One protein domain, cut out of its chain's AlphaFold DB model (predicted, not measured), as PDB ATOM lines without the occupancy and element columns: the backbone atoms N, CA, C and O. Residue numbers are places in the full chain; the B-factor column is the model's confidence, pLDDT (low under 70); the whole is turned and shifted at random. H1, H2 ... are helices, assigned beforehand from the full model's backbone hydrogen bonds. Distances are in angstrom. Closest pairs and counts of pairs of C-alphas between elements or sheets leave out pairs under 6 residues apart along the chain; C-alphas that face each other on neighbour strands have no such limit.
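Overview. This is residues 131 to 246 and 256 to 275 of the 395 residues of an uncharacterized protein of Tetradesmus obliquus (UniProt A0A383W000). Four helices, H6, H7, H9 and H10, make a bundle with each one packed on two of the others, H6 and H9 running one way and H7 and H10 the other; H4 packs beside H6, and H1 crosses H6. H2 and H3 lie at one end of the longest axis and the short H11 at the other, while the short H8 packs on residues 191 to 195 of H6. There are 136 printed residues with eleven named helices, H1 to H11 in order along the chain, and no named strand; the class is all helix. The whole is compact, with a radius of gyration of the C-alphas of 13.9 A and spans of 45 by 30 by 27 A.

Arrangement. H6, residues 191 to 205, is the hub, touching six other helices. H7, residues 209 to 217, makes a helical hairpin with it, at a shallow tilt of 27 degrees, opposite ways; their closest C-alphas, those of Ala 205 and Ala 211, are 4.5 A apart. H9, residues 232 to 246, touches H6 at a shallow tilt of 3 degrees, the same way, with the C-alphas of Ala 199 and Leu 238 closest at 6.2 A. H10, residues 256 to 266, touches H9 at a shallow tilt of 13 degrees, opposite ways, closest at the C-alphas of His 246 and Trp 258, 6.2 A. H10 also touches H7, at 25 degrees and the same way, closest at the C-alphas of Arg 216 and Ile 261, 6.4 A. H6 and H10 are apart, as are H7 and H9. H4, residues 169 to 175, touches H6 at a shallow tilt of 24 degrees, the same way, with the C-alphas of Val 174 and Ala 201 closest at 5.9 A. H1, residues 132 to 140, touches H6 at a steep tilt of 67 degrees, only just short of perpendicular, with the C-alphas of Ala 139 and Val 200 closest at 5.4 A. H2, residues 146 to 155, touches residues 203 to 205 of H6 alone, closest at the C-alphas of Gly 147 and Val 204, 5.2 A. H3, residues 160 to 163, touches no helix but is near H2 and H4. H5, residues 183 to 186, only just touches H4, with 3 pairs of C-alphas within 8 A, the closest being those of Glu 170 and Leu 185 at 6.1 A. H8, residues 224 to 228, touches residues 191 to 195 of H6 alone, closest at the C-alphas of Pro 191 and Ala 226, 5.8 A. H11, residues 269 to 273, touches residues 232 to 236 of H9 alone, closest at the C-alphas of Ala 232 and Ala 270, 4.7 A. Every O i to N i+4 pair is within hydrogen-bond range in H1, H2, H4, H6, H7, H8 and H9. H10 has 6 of 7 and H11 0 of 1, with 2 of 2 O i to N i+3 pairs in H11; H3 and H5 are too short for an O i to N i+4 pair.

Along the chain. H6 runs 20.4 A from C-alpha 191 at (208.234, 242.560, 179.430) to C-alpha 205 at (199.730, 237.552, 161.580). H9 is 21.0 A long, H10 16.1 A, H2 13.9 A, H7 12.7 A and H1 12.6 A. H1 begins with C-alpha 132 at (196.347, 231.393, 177.814), and H11 ends with C-alpha 273 at (223.161, 241.781, 173.096).

Size, cuts and confidence. The two C-alphas farthest apart, those of Gly 157 and Pro 275, are 45.8 A from each other. Residues 247 to 255 are not printed, and C-alphas 246 and 256 are 9.5 A apart across this cut, which lies between H9 and H10. Of the links that are printed whole, H4 to H5 and H7 to H8 are short, the others tight. The mean pLDDT of the printed part is 79.1; residues 131 to 164, residue 166 and residues 179 to 180 are under 70.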
ATOM      1  N   THR A 131     194.212 226.985 177.890       58.94
ATOM      2  CA  THR A 131     194.548 228.128 178.744       58.94
ATOM      3  C   THR A 131     195.416 229.126 177.974       58.94
ATOM      4  O   THR A 131     196.107 228.759 177.018       58.94
ATOM      5  N   GLY A 132     195.451 230.391 178.408       56.94
ATOM      6  CA  GLY A 132     196.347 231.393 177.814       56.94
ATOM      7  C   GLY A 132     197.820 230.951 177.798       56.94
ATOM      8  O   GLY A 132     198.521 231.185 176.822       56.94
ATOM      9  N   GLN A 133     198.272 230.213 178.815       61.16
ATOM     10  CA  GLN A 133     199.634 229.663 178.866       61.16
ATOM     11  C   GLN A 133     199.882 228.587 177.804       61.16
ATOM     12  O   GLN A 133     200.949 228.549 177.198       61.16
ATOM     13  N   GLN A 134     198.902 227.721 177.540       63.28
ATOM     14  CA  GLN A 134     199.021 226.726 176.473       63.28
ATOM     15  C   GLN A 134     199.024 227.384 175.093       63.28
ATOM     16  O   GLN A 134     199.738 226.919 174.208       63.28
ATOM     17  N   LEU A 135     198.265 228.468 174.915       63.00
ATOM     18  CA  LEU A 135     198.284 229.268 173.691       63.00
ATOM     19  C   LEU A 135     199.680 229.857 173.444       63.00
ATOM     20  O   LEU A 135     200.242 229.666 172.368       63.00
ATOM     21  N   VAL A 136     200.258 230.493 174.463       61.09
ATOM     22  CA  VAL A 136     201.612 231.062 174.431       61.09
ATOM     23  C   VAL A 136     202.662 229.981 174.162       61.09
ATOM     24  O   VAL A 136     203.454 230.100 173.231       61.09
ATOM     25  N   ALA A 137     202.625 228.870 174.903       65.12
ATOM     26  CA  ALA A 137     203.557 227.764 174.706       65.12
ATOM     27  C   ALA A 137     203.479 227.200 173.278       65.12
ATOM     28  O   ALA A 137     204.492 226.826 172.693       65.12
ATOM     29  N   ARG A 138     202.284 227.136 172.680       67.12
ATOM     30  CA  ARG A 138     202.114 226.702 171.286       67.12
ATOM     31  C   ARG A 138     202.641 227.727 170.289       67.12
ATOM     32  O   ARG A 138     203.236 227.308 169.301       67.12
ATOM     33  N   ALA A 139     202.452 229.017 170.561       62.66
ATOM     34  CA  ALA A 139     202.947 230.102 169.725       62.66
ATOM     35  C   ALA A 139     204.482 230.085 169.624       62.66
ATOM     36  O   ALA A 139     205.025 230.186 168.527       62.66
ATOM     37  N   TYR A 140     205.178 229.856 170.740       63.25
ATOM     38  CA  TYR A 140     206.640 229.740 170.757       63.25
ATOM     39  C   TYR A 140     207.184 228.498 170.044       63.25
ATOM     40  O   TYR A 140     208.289 228.529 169.512       63.25
ATOM     41  N   ASN A 141     206.414 227.411 169.992       62.72
ATOM     42  CA  ASN A 141     206.819 226.178 169.313       62.72
ATOM     43  C   ASN A 141     206.673 226.238 167.778       62.72
ATOM     44  O   ASN A 141     206.788 225.196 167.132       62.72
ATOM     45  N   GLY A 142     206.362 227.407 167.198       51.88
ATOM     46  CA  GLY A 142     206.272 227.596 165.744       51.88
ATOM     47  C   GLY A 142     205.250 226.677 165.068       51.88
ATOM     48  O   GLY A 142     205.418 226.290 163.915       51.88
ATOM     49  N   PHE A 143     204.217 226.246 165.799       51.38
ATOM     50  CA  PHE A 143     203.262 225.277 165.276       51.38
ATOM     51  C   PHE A 143     202.399 225.949 164.200       51.38
ATOM     52  O   PHE A 143     201.505 226.729 164.537       51.38
ATOM     53  N   GLU A 144     202.621 225.586 162.929       48.62
ATOM     54  CA  GLU A 144     201.677 225.797 161.824       48.62
ATOM     55  C   GLU A 144     200.307 225.282 162.273       48.62
ATOM     56  O   GLU A 144     200.048 224.077 162.372       48.62
ATOM     57  N   GLY A 145     199.463 226.190 162.743       47.59
ATOM     58  CA  GLY A 145     198.440 225.751 163.670       47.59
ATOM     59  C   GLY A 145     197.576 226.875 164.153       47.59
ATOM     60  O   GLY A 145     196.389 226.815 163.895       47.59
ATOM     61  N   LEU A 146     198.096 227.870 164.875       55.81
ATOM     62  CA  LEU A 146     197.203 228.845 165.514       55.81
ATOM     63  C   LEU A 146     196.354 229.623 164.494       55.81
ATOM     64  O   LEU A 146     195.147 229.741 164.691       55.81
ATOM     65  N   GLY A 147     196.947 230.058 163.380       54.47
ATOM     66  CA  GLY A 147     196.203 230.627 162.252       54.47
ATOM     67  C   GLY A 147     195.179 229.645 161.674       54.47
ATOM     68  O   GLY A 147     193.994 229.951 161.619       54.47
ATOM     69  N   VAL A 148     195.600 228.406 161.393       51.16
ATOM     70  CA  VAL A 148     194.721 227.315 160.917       51.16
ATOM     71  C   VAL A 148     193.577 227.028 161.896       51.16
ATOM     72  O   VAL A 148     192.464 226.713 161.489       51.16
ATOM     73  N   TRP A 149     193.822 227.144 163.198       56.56
ATOM     74  CA  TRP A 149     192.841 226.968 164.257       56.56
ATOM     75  C   TRP A 149     191.834 228.108 164.257       56.56
ATOM     76  O   TRP A 149     190.635 227.847 164.279       56.56
ATOM     77  N   LEU A 150     192.302 229.355 164.199       59.62
ATOM     78  CA  LEU A 150     191.444 230.535 164.117       59.62
ATOM     79  C   LEU A 150     190.588 230.514 162.845       59.62
ATOM     80  O   LEU A 150     189.379 230.730 162.922       59.62
ATOM     81  N   GLU A 151     191.178 230.161 161.705       57.22
ATOM     82  CA  GLU A 151     190.475 229.979 160.435       57.22
ATOM     83  C   GLU A 151     189.464 228.832 160.501       57.22
ATOM     84  O   GLU A 151     188.304 229.015 160.133       57.22
ATOM     85  N   ALA A 152     189.849 227.665 161.026       52.09
ATOM     86  CA  ALA A 152     188.954 226.518 161.174       52.09
ATOM     87  C   ALA A 152     187.785 226.828 162.118       52.09
ATOM     88  O   ALA A 152     186.653 226.412 161.872       52.09
ATOM     89  N   PHE A 153     188.034 227.578 163.191       56.06
ATOM     90  CA  PHE A 153     187.012 227.997 164.139       56.06
ATOM     91  C   PHE A 153     186.061 229.044 163.563       56.06
ATOM     92  O   PHE A 153     184.853 228.934 163.790       56.06
ATOM     93  N   SER A 154     186.592 229.996 162.794       57.19
ATOM     94  CA  SER A 154     185.808 230.964 162.026       57.19
ATOM     95  C   SER A 154     184.933 230.257 160.983       57.19
ATOM     96  O   SER A 154     183.716 230.436 160.959       57.19
ATOM     97  N   ALA A 155     185.511 229.336 160.205       50.75
ATOM     98  CA  ALA A 155     184.802 228.544 159.199       50.75
ATOM     99  C   ALA A 155     183.734 227.611 159.802       50.75
ATOM    100  O   ALA A 155     182.700 227.356 159.178       50.75
ATOM    101  N   ALA A 156     183.948 227.122 161.027       46.22
ATOM    102  CA  ALA A 156     182.969 226.338 161.777       46.22
ATOM    103  C   ALA A 156     181.815 227.184 162.352       46.22
ATOM    104  O   ALA A 156     180.897 226.624 162.950       46.22
ATOM    105  N   GLY A 157     181.840 228.511 162.179       46.91
ATOM    106  CA  GLY A 157     180.804 229.422 162.665       46.91
ATOM    107  C   GLY A 157     180.754 229.526 164.186       46.91
ATOM    108  O   GLY A 157     179.729 229.922 164.736       46.91
ATOM    109  N   VAL A 158     181.832 229.150 164.883       52.12
ATOM    110  CA  VAL A 158     181.860 229.290 166.337       52.12
ATOM    111  C   VAL A 158     182.281 230.708 166.685       52.12
ATOM    112  O   VAL A 158     183.363 231.121 166.262       52.12
ATOM    113  N   PRO A 159     181.472 231.448 167.466       59.06
ATOM    114  CA  PRO A 159     181.785 232.825 167.797       59.06
ATOM    115  C   PRO A 159     183.165 232.923 168.453       59.06
ATOM    116  O   PRO A 159     183.371 232.443 169.570       59.06
ATOM    117  N   LEU A 160     184.106 233.589 167.774       61.97
ATOM    118  CA  LEU A 160     185.436 233.923 168.306       61.97
ATOM    119  C   LEU A 160     185.329 234.603 169.677       61.97
ATOM    120  O   LEU A 160     186.181 234.410 170.541       61.97
ATOM    121  N   VAL A 161     184.241 235.345 169.907       66.81
ATOM    122  CA  VAL A 161     183.919 235.989 171.185       66.81
ATOM    123  C   VAL A 161     183.827 234.987 172.337       66.81
ATOM    124  O   VAL A 161     184.420 235.242 173.380       66.81
ATOM    125  N   ALA A 162     183.143 233.856 172.141       62.31
ATOM    126  CA  ALA A 162     182.959 232.837 173.173       62.31
ATOM    127  C   ALA A 162     184.249 232.045 173.429       62.31
ATOM    128  O   ALA A 162     184.578 231.753 174.570       62.31
ATOM    129  N   TRP A 163     185.020 231.752 172.377       63.78
ATOM    130  CA  TRP A 163     186.295 231.036 172.506       63.78
ATOM    131  C   TRP A 163     187.379 231.871 173.208       63.78
ATOM    132  O   TRP A 163     188.133 231.356 174.023       63.78
ATOM    133  N   THR A 164     187.437 233.172 172.919       67.81
ATOM    134  CA  THR A 164     188.423 234.098 173.511       67.81
ATOM    135  C   THR A 164     187.982 234.698 174.852       67.81
ATOM    136  O   THR A 164     188.677 235.562 175.392       67.81
ATOM    137  N   ALA A 165     186.816 234.312 175.379       70.88
ATOM    138  CA  ALA A 165     186.244 234.924 176.579       70.88
ATOM    139  C   ALA A 165     187.149 234.742 177.807       70.88
ATOM    140  O   ALA A 165     187.321 235.679 178.579       70.88
ATOM    141  N   GLU A 166     187.798 233.586 177.935       68.31
ATOM    142  CA  GLU A 166     188.687 233.265 179.063       68.31
ATOM    143  C   GLU A 166     190.131 233.752 178.868       68.31
ATOM    144  O   GLU A 166     190.947 233.678 179.786       68.31
ATOM    145  N   LEU A 167     190.470 234.269 177.681       73.31
ATOM    146  CA  LEU A 167     191.787 234.846 177.443       73.31
ATOM    147  C   LEU A 167     191.897 236.229 178.106       73.31
ATOM    148  O   LEU A 167     190.905 236.968 178.143       73.31
ATOM    149  N   PRO A 168     193.105 236.617 178.554       79.12
ATOM    150  CA  PRO A 168     193.427 238.001 178.887       79.12
ATOM    151  C   PRO A 168     193.000 238.978 177.782       79.12
ATOM    152  O   PRO A 168     192.959 238.616 176.600       79.12
ATOM    153  N   ALA A 169     192.654 240.208 178.164       83.38
ATOM    154  CA  ALA A 169     192.027 241.184 177.271       83.38
ATOM    155  C   ALA A 169     192.894 241.504 176.041       83.38
ATOM    156  O   ALA A 169     192.378 241.593 174.927       83.38
ATOM    157  N   GLU A 170     194.206 241.593 176.231       83.69
ATOM    158  CA  GLU A 170     195.217 241.816 175.205       83.69
ATOM    159  C   GLU A 170     195.288 240.654 174.197       83.69
ATOM    160  O   GLU A 170     195.194 240.868 172.989       83.69
ATOM    161  N   LEU A 171     195.328 239.404 174.672       79.94
ATOM    162  CA  LEU A 171     195.341 238.217 173.806       79.94
ATOM    163  C   LEU A 171     194.018 238.060 173.055       79.94
ATOM    164  O   LEU A 171     193.988 237.692 171.881       79.94
ATOM    165  N   ARG A 172     192.907 238.384 173.715       80.75
ATOM    166  CA  ARG A 172     191.581 238.414 173.102       80.75
ATOM    167  C   ARG A 172     191.509 239.442 171.972       80.75
ATOM    168  O   ARG A 172     190.907 239.134 170.945       80.75
ATOM    169  N   ALA A 173     192.100 240.627 172.136       82.38
ATOM    170  CA  ALA A 173     192.138 241.657 171.096       82.38
ATOM    171  C   ALA A 173     192.897 241.166 169.850       82.38
ATOM    172  O   ALA A 173     192.350 241.220 168.744       82.38
ATOM    173  N   VAL A 174     194.077 240.567 170.051       79.12
ATOM    174  CA  VAL A 174     194.890 239.953 168.984       79.12
ATOM    175  C   VAL A 174     194.133 238.842 168.266       79.12
ATOM    176  O   VAL A 174     194.020 238.852 167.043       79.12
ATOM    177  N   CYS A 175     193.564 237.889 169.009       73.81
ATOM    178  CA  CYS A 175     192.852 236.755 168.419       73.81
ATOM    179  C   CYS A 175     191.585 237.163 167.655       73.81
ATOM    180  O   CYS A 175     191.146 236.434 166.769       73.81
ATOM    181  N   ARG A 176     190.977 238.305 167.997       75.75
ATOM    182  CA  ARG A 176     189.823 238.859 167.273       75.75
ATOM    183  C   ARG A 176     190.229 239.667 166.044       75.75
ATOM    184  O   ARG A 176     189.346 240.089 165.304       75.75
ATOM    185  N   GLY A 177     191.527 239.895 165.835       70.00
ATOM    186  CA  GLY A 177     192.018 240.736 164.753       70.00
ATOM    187  C   GLY A 177     191.498 242.168 164.859       70.00
ATOM    188  O   GLY A 177     191.215 242.787 163.836       70.00
ATOM    189  N   SER A 178     191.294 242.667 166.083       72.06
ATOM    190  CA  SER A 178     190.917 244.062 166.284       72.06
ATOM    191  C   SER A 178     192.150 244.926 166.044       72.06
ATOM    192  O   SER A 178     193.154 244.767 166.728       72.06
ATOM    193  N   SER A 179     192.076 245.842 165.080       65.12
ATOM    194  CA  SER A 179     193.139 246.823 164.822       65.12
ATOM    195  C   SER A 179     193.294 247.848 165.953       65.12
ATOM    196  O   SER A 179     194.274 248.585 165.985       65.12
ATOM    197  N   ALA A 180     192.339 247.900 166.886       61.25
ATOM    198  CA  ALA A 180     192.325 248.826 168.004       61.25
ATOM    199  C   ALA A 180     192.902 248.160 169.258       61.25
ATOM    200  O   ALA A 180     192.170 247.780 170.176       61.25
ATOM    201  N   PHE A 181     194.228 248.047 169.323       70.56
ATOM    202  CA  PHE A 181     194.862 248.072 170.636       70.56
ATOM    203  C   PHE A 181     194.571 249.438 171.250       70.56
ATOM    204  O   PHE A 181     194.934 250.462 170.680       70.56
ATOM    205  N   SER A 182     193.869 249.471 172.382       74.56
ATOM    206  CA  SER A 182     193.825 250.704 173.154       74.56
ATOM    207  C   SER A 182     195.180 250.888 173.829       74.56
ATOM    208  O   SER A 182     195.739 249.926 174.358       74.56
ATOM    209  N   ASP A 183     195.684 252.123 173.863       78.50
ATOM    210  CA  ASP A 183     196.922 252.461 174.581       78.50
ATOM    211  C   ASP A 183     196.885 251.929 176.031       78.50
ATOM    212  O   ASP A 183     197.886 251.469 176.575       78.50
ATOM    213  N   GLN A 184     195.697 251.896 176.640       79.38
ATOM    214  CA  GLN A 184     195.466 251.362 177.984       79.38
ATOM    215  C   GLN A 184     195.777 249.862 178.125       79.38
ATOM    216  O   GLN A 184     196.220 249.437 179.190       79.38
ATOM    217  N   LEU A 185     195.553 249.050 177.082       79.44
ATOM    218  CA  LEU A 185     195.822 247.606 177.119       79.44
ATOM    219  C   LEU A 185     197.322 247.287 177.083       79.44
ATOM    220  O   LEU A 185     197.730 246.242 177.585       79.44
ATOM    221  N   VAL A 186     198.135 248.172 176.501       81.62
ATOM    222  CA  VAL A 186     199.585 247.979 176.318       81.62
ATOM    223  C   VAL A 186     200.441 248.721 177.344       81.62
ATOM    224  O   VAL A 186     201.533 248.255 177.656       81.62
ATOM    225  N   GLN A 187     199.955 249.830 177.914       80.44
ATOM    226  CA  GLN A 187     200.723 250.680 178.839       80.44
ATOM    227  C   GLN A 187     201.230 249.960 180.099       80.44
ATOM    228  O   GLN A 187     202.269 250.335 180.631       80.44
ATOM    229  N   ASN A 188     200.528 248.922 180.563       82.81
ATOM    230  CA  ASN A 188     200.844 248.222 181.814       82.81
ATOM    231  C   ASN A 188     201.392 246.800 181.599       82.81
ATOM    232  O   ASN A 188     201.388 245.985 182.525       82.81
ATOM    233  N   LEU A 189     201.827 246.462 180.382       86.69
ATOM    234  CA  LEU A 189     202.379 245.137 180.116       86.69
ATOM    235  C   LEU A 189     203.797 245.017 180.675       86.69
ATOM    236  O   LEU A 189     204.689 245.804 180.367       86.69
ATOM    237  N   THR A 190     204.016 243.973 181.471       90.31
ATOM    238  CA  THR A 190     205.374 243.553 181.840       90.31
ATOM    239  C   THR A 190     206.121 243.040 180.601       90.31
ATOM    240  O   THR A 190     205.476 242.501 179.698       90.31
ATOM    241  N   PRO A 191     207.466 243.087 180.562       90.00
ATOM    242  CA  PRO A 191     208.234 242.560 179.430       90.00
ATOM    243  C   PRO A 191     207.896 241.100 179.083       90.00
ATOM    244  O   PRO A 191     207.758 240.755 177.913       90.00
ATOM    245  N   ALA A 192     207.676 240.245 180.089       88.94
ATOM    246  CA  ALA A 192     207.273 238.855 179.866       88.94
ATOM    247  C   ALA A 192     205.904 238.758 179.166       88.94
ATOM    248  O   ALA A 192     205.752 238.031 178.189       88.94
ATOM    249  N   ARG A 193     204.920 239.551 179.612       87.19
ATOM    250  CA  ARG A 193     203.592 239.602 178.980       87.19
ATOM    251  C   ARG A 193     203.636 240.181 177.571       87.19
ATOM    252  O   ARG A 193     202.914 239.702 176.703       87.19
ATOM    253  N   THR A 194     204.490 241.170 177.335       90.25
ATOM    254  CA  THR A 194     204.734 241.732 176.004       90.25
ATOM    255  C   THR A 194     205.298 240.677 175.055       90.25
ATOM    256  O   THR A 194     204.822 240.560 173.926       90.25
ATOM    257  N   ALA A 195     206.254 239.863 175.514       90.00
ATOM    258  CA  ALA A 195     206.814 238.772 174.720       90.00
ATOM    259  C   ALA A 195     205.751 237.720 174.361       90.00
ATOM    260  O   ALA A 195     205.626 237.355 173.191       90.00
ATOM    261  N   ASP A 196     204.952 237.291 175.342       85.56
ATOM    262  CA  ASP A 196     203.851 236.340 175.148       85.56
ATOM    263  C   ASP A 196     202.829 236.856 174.125       85.56
ATOM    264  O   ASP A 196     202.404 236.132 173.219       85.56
ATOM    265  N   LEU A 197     202.442 238.129 174.259       87.31
ATOM    266  CA  LEU A 197     201.498 238.796 173.368       87.31
ATOM    267  C   LEU A 197     202.035 238.863 171.935       87.31
ATOM    268  O   LEU A 197     201.307 238.529 171.001       87.31
ATOM    269  N   LEU A 198     203.305 239.244 171.763       89.31
ATOM    270  CA  LEU A 198     203.972 239.290 170.461       89.31
ATOM    271  C   LEU A 198     204.076 237.905 169.824       89.31
ATOM    272  O   LEU A 198     203.778 237.766 168.640       89.31
ATOM    273  N   ALA A 199     204.426 236.866 170.586       86.81
ATOM    274  CA  ALA A 199     204.506 235.503 170.064       86.81
ATOM    275  C   ALA A 199     203.153 235.032 169.508       86.81
ATOM    276  O   ALA A 199     203.077 234.472 168.408       86.81
ATOM    277  N   VAL A 200     202.068 235.295 170.246       83.44
ATOM    278  CA  VAL A 200     200.707 234.993 169.785       83.44
ATOM    279  C   VAL A 200     200.357 235.840 168.564       83.44
ATOM    280  O   VAL A 200     199.903 235.286 167.564       83.44
ATOM    281  N   ALA A 201     200.611 237.149 168.599       87.75
ATOM    282  CA  ALA A 201     200.300 238.057 167.500       87.75
ATOM    283  C   ALA A 201     201.021 237.689 166.199       87.75
ATOM    284  O   ALA A 201     200.378 237.679 165.154       87.75
ATOM    285  N   LEU A 202     202.291 237.284 166.258       87.12
ATOM    286  CA  LEU A 202     203.044 236.791 165.100       87.12
ATOM    287  C   LEU A 202     202.374 235.564 164.473       87.12
ATOM    288  O   LEU A 202     202.146 235.519 163.267       87.12
ATOM    289  N   ASN A 203     201.977 234.587 165.287       84.31
ATOM    290  CA  ASN A 203     201.303 233.392 164.782       84.31
ATOM    291  C   ASN A 203     199.937 233.697 164.145       84.31
ATOM    292  O   ASN A 203     199.541 233.015 163.202       84.31
ATOM    293  N   VAL A 204     199.208 234.698 164.648       81.25
ATOM    294  CA  VAL A 204     197.953 235.151 164.024       81.25
ATOM    295  C   VAL A 204     198.231 235.972 162.759       81.25
ATOM    296  O   VAL A 204     197.484 235.862 161.788       81.25
ATOM    297  N   ALA A 205     199.316 236.751 162.732       84.44
ATOM    298  CA  ALA A 205     199.730 237.552 161.580       84.44
ATOM    299  C   ALA A 205     200.034 236.687 160.348       84.44
ATOM    300  O   ALA A 205     199.721 237.097 159.236       84.44
ATOM    301  N   ALA A 206     200.515 235.453 160.547       81.38
ATOM    302  CA  ALA A 206     200.751 234.480 159.472       81.38
ATOM    303  C   ALA A 206     199.496 234.101 158.666       81.38
ATOM    304  O   ALA A 206     199.614 233.550 157.572       81.38
ATOM    305  N   SER A 207     198.302 234.395 159.187       75.00
ATOM    306  CA  SER A 207     197.022 234.143 158.518       75.00
ATOM    307  C   SER A 207     196.082 235.356 158.500       75.00
ATOM    308  O   SER A 207     194.960 235.260 158.007       75.00
ATOM    309  N   SER A 208     196.476 236.501 159.067       79.38
ATOM    310  CA  SER A 208     195.585 237.654 159.230       79.38
ATOM    311  C   SER A 208     196.311 238.989 159.144       79.38
ATOM    312  O   SER A 208     197.123 239.343 160.000       79.38
ATOM    313  N   LYS A 209     195.907 239.808 158.168       81.06
ATOM    314  CA  LYS A 209     196.418 241.173 157.994       81.06
ATOM    315  C   LYS A 209     196.155 242.072 159.209       81.06
ATOM    316  O   LYS A 209     196.983 242.910 159.529       81.06
ATOM    317  N   SER A 210     195.054 241.896 159.936       78.69
ATOM    318  CA  SER A 210     194.788 242.745 161.109       78.69
ATOM    319  C   SER A 210     195.707 242.444 162.299       78.69
ATOM    320  O   SER A 210     195.990 243.326 163.110       78.69
ATOM    321  N   ALA A 211     196.228 241.217 162.393       82.31
ATOM    322  CA  ALA A 211     197.234 240.867 163.391       82.31
ATOM    323  C   ALA A 211     198.632 241.382 163.013       82.31
ATOM    324  O   ALA A 211     199.430 241.678 163.899       82.31
ATOM    325  N   VAL A 212     198.916 241.584 161.724       85.69
ATOM    326  CA  VAL A 212     200.114 242.320 161.291       85.69
ATOM    327  C   VAL A 212     200.096 243.742 161.851       85.69
ATOM    328  O   VAL A 212     201.078 244.173 162.452       85.69
ATOM    329  N   ASP A 213     198.977 244.458 161.711       85.88
ATOM    330  CA  ASP A 213     198.851 245.830 162.222       85.88
ATOM    331  C   ASP A 213     199.036 245.885 163.744       85.88
ATOM    332  O   ASP A 213     199.699 246.783 164.263       85.88
ATOM    333  N   SER A 214     198.532 244.865 164.446       85.50
ATOM    334  CA  SER A 214     198.754 244.669 165.881       85.50
ATOM    335  C   SER A 214     200.239 244.551 166.236       85.50
ATOM    336  O   SER A 214     200.712 245.247 167.131       85.50
ATOM    337  N   VAL A 215     200.998 243.711 165.521       89.44
ATOM    338  CA  VAL A 215     202.448 243.565 165.743       89.44
ATOM    339  C   VAL A 215     203.175 244.877 165.442       89.44
ATOM    340  O   VAL A 215     204.001 245.316 166.236       89.44
ATOM    341  N   ARG A 216     202.840 245.556 164.337       89.81
ATOM    342  CA  ARG A 216     203.456 246.846 163.971       89.81
ATOM    343  C   ARG A 216     203.199 247.927 165.013       89.81
ATOM    344  O   ARG A 216     204.082 248.735 165.291       89.81
ATOM    345  N   TYR A 217     202.003 247.945 165.589       86.81
ATOM    346  CA  TYR A 217     201.638 248.889 166.635       86.81
ATOM    347  C   TYR A 217     202.476 248.692 167.913       86.81
ATOM    348  O   TYR A 217     202.848 249.681 168.538       86.81
ATOM    349  N   MET A 218     202.901 247.462 168.236       86.38
ATOM    350  CA  MET A 218     203.804 247.189 169.372       86.38
ATOM    351  C   MET A 218     205.195 247.830 169.236       86.38
ATOM    352  O   MET A 218     205.906 247.969 170.233       86.38
ATOM    353  N   PHE A 219     205.579 248.242 168.024       87.31
ATOM    354  CA  PHE A 219     206.812 248.982 167.748       87.31
ATOM    355  C   PHE A 219     206.608 250.508 167.697       87.31
ATOM    356  O   PHE A 219     207.535 251.239 167.360       87.31
ATOM    357  N   ARG A 220     205.413 251.015 168.032       85.69
ATOM    358  CA  ARG A 220     205.096 252.451 168.100       85.69
ATOM    359  C   ARG A 220     204.808 252.875 169.538       85.69
ATOM    360  O   ARG A 220     204.426 252.062 170.376       85.69
ATOM    361  N   GLN A 221     205.002 254.155 169.844       76.00
ATOM    362  CA  GLN A 221     204.626 254.700 171.151       76.00
ATOM    363  C   GLN A 221     203.094 254.667 171.316       76.00
ATOM    364  O   GLN A 221     202.401 254.987 170.347       76.00
ATOM    365  N   PRO A 222     202.564 254.289 172.498       72.62
ATOM    366  CA  PRO A 222     203.275 254.032 173.763       72.62
ATOM    367  C   PRO A 222     203.775 252.584 173.968       72.62
ATOM    368  O   PRO A 222     204.603 252.344 174.845       72.62
ATOM    369  N   ALA A 223     203.312 251.613 173.173       74.38
ATOM    370  CA  ALA A 223     203.653 250.190 173.332       74.38
ATOM    371  C   ALA A 223     205.162 249.897 173.201       74.38
ATOM    372  O   ALA A 223     205.685 248.985 173.847       74.38
ATOM    373  N   TYR A 224     205.874 250.717 172.425       81.81
ATOM    374  CA  TYR A 224     207.318 250.626 172.227       81.81
ATOM    375  C   TYR A 224     208.107 250.635 173.540       81.81
ATOM    376  O   TYR A 224     209.117 249.947 173.629       81.81
ATOM    377  N   ALA A 225     207.652 251.346 174.580       86.25
ATOM    378  CA  ALA A 225     208.361 251.390 175.860       86.25
ATOM    379  C   ALA A 225     208.491 249.999 176.508       86.25
ATOM    380  O   ALA A 225     209.567 249.643 176.983       86.25
ATOM    381  N   ALA A 226     207.429 249.187 176.473       86.38
ATOM    382  CA  ALA A 226     207.457 247.821 176.995       86.38
ATOM    383  C   ALA A 226     208.220 246.869 176.057       86.38
ATOM    384  O   ALA A 226     208.964 246.004 176.519       86.38
ATOM    385  N   THR A 227     208.080 247.044 174.739       89.12
ATOM    386  CA  THR A 227     208.783 246.235 173.725       89.12
ATOM    387  C   THR A 227     210.299 246.477 173.742       89.12
ATOM    388  O   THR A 227     211.083 245.543 173.590       89.12
ATOM    389  N   ALA A 228     210.740 247.708 174.003       92.00
ATOM    390  CA  ALA A 228     212.153 248.061 174.133       92.00
ATOM    391  C   ALA A 228     212.814 247.463 175.390       92.00
ATOM    392  O   ALA A 228     214.033 247.318 175.422       92.00
ATOM    393  N   GLN A 229     212.022 247.089 176.402       93.94
ATOM    394  CA  GLN A 229     212.485 246.455 177.644       93.94
ATOM    395  C   GLN A 229     212.540 244.919 177.565       93.94
ATOM    396  O   GLN A 229     212.804 244.258 178.572       93.94
ATOM    397  N   LEU A 230     212.270 244.325 176.398       95.56
ATOM    398  CA  LEU A 230     212.344 242.875 176.233       95.56
ATOM    399  C   LEU A 230     213.774 242.360 176.466       95.56
ATOM    400  O   LEU A 230     214.726 242.944 175.949       95.56
ATOM    401  N   PRO A 231     213.949 241.239 177.188       96.56
ATOM    402  CA  PRO A 231     215.262 240.629 177.346       96.56
ATOM    403  C   PRO A 231     215.752 240.025 176.023       96.56
ATOM    404  O   PRO A 231     214.953 239.558 175.207       96.56
ATOM    405  N   ALA A 232     217.075 239.952 175.847       95.50
ATOM    406  CA  ALA A 232     217.714 239.441 174.630       95.50
ATOM    407  C   ALA A 232     217.196 238.050 174.218       95.50
ATOM    408  O   ALA A 232     216.823 237.848 173.066       95.50
ATOM    409  N   ALA A 233     217.048 237.122 175.170       95.00
ATOM    410  CA  ALA A 233     216.521 235.779 174.902       95.00
ATOM    411  C   ALA A 233     215.078 235.782 174.347       95.00
ATOM    412  O   ALA A 233     214.730 234.962 173.492       95.00
ATOM    413  N   ALA A 234     214.229 236.713 174.802       93.81
ATOM    414  CA  ALA A 234     212.875 236.854 174.270       93.81
ATOM    415  C   ALA A 234     212.899 237.413 172.844       93.81
ATOM    416  O   ALA A 234     212.207 236.884 171.976       93.81
ATOM    417  N   VAL A 235     213.724 238.435 172.585       96.44
ATOM    418  CA  VAL A 235     213.882 239.013 171.241       96.44
ATOM    419  C   VAL A 235     214.431 237.984 170.257       96.44
ATOM    420  O   VAL A 235     213.897 237.864 169.160       96.44
ATOM    421  N   GLU A 236     215.416 237.176 170.658       96.56
ATOM    422  CA  GLU A 236     215.908 236.055 169.853       96.56
ATOM    423  C   GLU A 236     214.778 235.094 169.472       96.56
ATOM    424  O   GLU A 236     214.618 234.730 168.307       96.56
ATOM    425  N   THR A 237     213.987 234.679 170.464       92.38
ATOM    426  CA  THR A 237     212.910 233.706 170.263       92.38
ATOM    427  C   THR A 237     211.838 234.262 169.326       92.38
ATOM    428  O   THR A 237     211.361 233.550 168.442       92.38
ATOM    429  N   LEU A 238     211.488 235.541 169.477       94.81
ATOM    430  CA  LEU A 238     210.514 236.225 168.627       94.81
ATOM    431  C   LEU A 238     211.034 236.445 167.202       94.81
ATOM    432  O   LEU A 238     210.285 236.221 166.255       94.81
ATOM    433  N   LEU A 239     212.309 236.810 167.031       96.00
ATOM    434  CA  LEU A 239     212.952 236.907 165.717       96.00
ATOM    435  C   LEU A 239     212.970 235.554 165.008       96.00
ATOM    436  O   LEU A 239     212.574 235.464 163.848       96.00
ATOM    437  N   ARG A 240     213.364 234.488 165.715       95.12
ATOM    438  CA  ARG A 240     213.347 233.122 165.182       95.12
ATOM    439  C   ARG A 240     211.946 232.723 164.733       95.12
ATOM    440  O   ARG A 240     211.787 232.194 163.637       95.12
ATOM    441  N   LEU A 241     210.936 233.013 165.552       91.62
ATOM    442  CA  LEU A 241     209.540 232.761 165.217       91.62
ATOM    443  C   LEU A 241     209.095 233.564 163.983       91.62
ATOM    444  O   LEU A 241     208.466 233.001 163.093       91.62
ATOM    445  N   ALA A 242     209.437 234.851 163.893       93.25
ATOM    446  CA  ALA A 242     209.083 235.693 162.751       93.25
ATOM    447  C   ALA A 242     209.706 235.182 161.440       93.25
ATOM    448  O   ALA A 242     209.007 235.065 160.435       93.25
ATOM    449  N   VAL A 243     210.987 234.795 161.468       92.88
ATOM    450  CA  VAL A 243     211.678 234.192 160.317       92.88
ATOM    451  C   VAL A 243     211.033 232.859 159.917       92.88
ATOM    452  O   VAL A 243     210.811 232.617 158.734       92.88
ATOM    453  N   GLN A 244     210.668 232.009 160.886       89.56
ATOM    454  CA  GLN A 244     209.964 230.747 160.612       89.56
ATOM    455  C   GLN A 244     208.604 230.969 159.942       89.56
ATOM    456  O   GLN A 244     208.275 230.282 158.978       89.56
ATOM    457  N   LEU A 245     207.812 231.917 160.448       86.88
ATOM    458  CA  LEU A 245     206.466 232.187 159.942       86.88
ATOM    459  C   LEU A 245     206.478 232.851 158.559       86.88
ATOM    460  O   LEU A 245     205.580 232.589 157.755       86.88
ATOM    461  N   HIS A 246     207.495 233.659 158.254       87.31
ATOM    462  CA  HIS A 246     207.695 234.216 156.915       87.31
ATOM    463  C   HIS A 246     207.802 233.112 155.849       87.31
ATOM    464  O   HIS A 246     207.129 233.188 154.826       87.31
ATOM    465  N   ALA A 256     205.116 241.061 152.355       83.81
ATOM    466  CA  ALA A 256     205.750 242.378 152.495       83.81
ATOM    467  C   ALA A 256     205.760 242.931 153.936       83.81
ATOM    468  O   ALA A 256     206.640 243.701 154.306       83.81
ATOM    469  N   ALA A 257     204.798 242.547 154.779       88.50
ATOM    470  CA  ALA A 257     204.751 243.027 156.153       88.50
ATOM    471  C   ALA A 257     205.735 242.309 157.086       88.50
ATOM    472  O   ALA A 257     206.074 242.849 158.140       88.50
ATOM    473  N   TRP A 258     206.219 241.118 156.719       90.56
ATOM    474  CA  TRP A 258     207.224 240.405 157.511       90.56
ATOM    475  C   TRP A 258     208.558 241.125 157.521       90.56
ATOM    476  O   TRP A 258     209.200 241.161 158.568       90.56
ATOM    477  N   GLN A 259     208.918 241.780 156.417       91.44
ATOM    478  CA  GLN A 259     210.065 242.681 156.377       91.44
ATOM    479  C   GLN A 259     209.947 243.760 157.461       91.44
ATOM    480  O   GLN A 259     210.863 243.911 158.266       91.44
ATOM    481  N   ASP A 260     208.815 244.468 157.525       91.31
ATOM    482  CA  ASP A 260     208.584 245.530 158.514       91.31
ATOM    483  C   ASP A 260     208.649 245.000 159.955       91.31
ATOM    484  O   ASP A 260     209.206 245.649 160.840       91.31
ATOM    485  N   ILE A 261     208.089 243.810 160.200       94.25
ATOM    486  CA  ILE A 261     208.087 243.169 161.522       94.25
ATOM    487  C   ILE A 261     209.507 242.766 161.939       94.25
ATOM    488  O   ILE A 261     209.939 243.089 163.045       94.25
ATOM    489  N   ILE A 262     210.240 242.068 161.066       95.81
ATOM    490  CA  ILE A 262     211.618 241.634 161.329       95.81
ATOM    491  C   ILE A 262     212.518 242.857 161.512       95.81
ATOM    492  O   ILE A 262     213.334 242.884 162.434       95.81
ATOM    493  N   HIS A 263     212.328 243.897 160.698       95.00
ATOM    494  CA  HIS A 263     213.029 245.163 160.848       95.00
ATOM    495  C   HIS A 263     212.752 245.819 162.206       95.00
ATOM    496  O   HIS A 263     213.700 246.182 162.901       95.00
ATOM    497  N   GLY A 264     211.486 245.892 162.630       94.94
ATOM    498  CA  GLY A 264     211.104 246.419 163.942       94.94
ATOM    499  C   GLY A 264     211.764 245.667 165.101       94.94
ATOM    500  O   GLY A 264     212.270 246.293 166.032       94.94
ATOM    501  N   PHE A 265     211.848 244.334 165.022       96.56
ATOM    502  CA  PHE A 265     212.600 243.551 166.005       96.56
ATOM    503  C   PHE A 265     214.097 243.853 165.972       96.56
ATOM    504  O   PHE A 265     214.683 244.026 167.037       96.56
ATOM    505  N   CYS A 266     214.709 243.951 164.787       96.62
ATOM    506  CA  CYS A 266     216.138 244.251 164.623       96.62
ATOM    507  C   CYS A 266     216.539 245.625 165.192       96.62
ATOM    508  O   CYS A 266     217.699 245.819 165.542       96.62
ATOM    509  N   GLN A 267     215.589 246.558 165.316       95.62
ATOM    510  CA  GLN A 267     215.796 247.872 165.928       95.62
ATOM    511  C   GLN A 267     215.715 247.871 167.465       95.62
ATOM    512  O   GLN A 267     215.972 248.904 168.088       95.62
ATOM    513  N   LEU A 268     215.340 246.758 168.107       95.94
ATOM    514  CA  LEU A 268     215.237 246.721 169.566       95.94
ATOM    515  C   LEU A 268     216.626 246.752 170.228       95.94
ATOM    516  O   LEU A 268     217.525 246.036 169.782       95.94
ATOM    517  N   PRO A 269     216.803 247.475 171.353       96.12
ATOM    518  CA  PRO A 269     218.100 247.575 172.031       96.12
ATOM    519  C   PRO A 269     218.711 246.217 172.406       96.12
ATOM    520  O   PRO A 269     219.921 246.021 172.315       96.12
ATOM    521  N   ALA A 270     217.873 245.250 172.785       96.00
ATOM    522  CA  ALA A 270     218.313 243.915 173.175       96.00
ATOM    523  C   ALA A 270     218.930 243.102 172.019       96.00
ATOM    524  O   ALA A 270     219.648 242.139 172.274       96.00
ATOM    525  N   VAL A 271     218.718 243.497 170.755       97.00
ATOM    526  CA  VAL A 271     219.353 242.847 169.597       97.00
ATOM    527  C   VAL A 271     220.866 242.998 169.635       97.00
ATOM    528  O   VAL A 271     221.578 242.047 169.311       97.00
ATOM    529  N   ALA A 272     221.373 244.146 170.092       96.00
ATOM    530  CA  ALA A 272     222.809 244.380 170.252       96.00
ATOM    531  C   ALA A 272     223.471 243.377 171.218       96.00
ATOM    532  O   ALA A 272     224.668 243.138 171.117       96.00
ATOM    533  N   GLN A 273     222.691 242.759 172.112       96.88
ATOM    534  CA  GLN A 273     223.161 241.781 173.096       96.88
ATOM    535  C   GLN A 273     223.112 240.332 172.586       96.88
ATOM    536  O   GLN A 273     223.604 239.429 173.260       96.88
ATOM    537  N   LEU A 274     222.503 240.077 171.422       97.75
ATOM    538  CA  LEU A 274     222.447 238.729 170.852       97.75
ATOM    539  C   LEU A 274     223.846 238.256 170.436       97.75
ATOM    540  O   LEU A 274     224.594 239.059 169.874       97.75
ATOM    541  N   PRO A 275     224.195 236.969 170.605       97.75
ATOM    542  CA  PRO A 275     225.428 236.421 170.046       97.75
ATOM    543  C   PRO A 275     225.480 236.595 168.521       97.75
ATOM    544  O   PRO A 275     224.472 236.404 167.838       97.75
TER     545      PRO A 275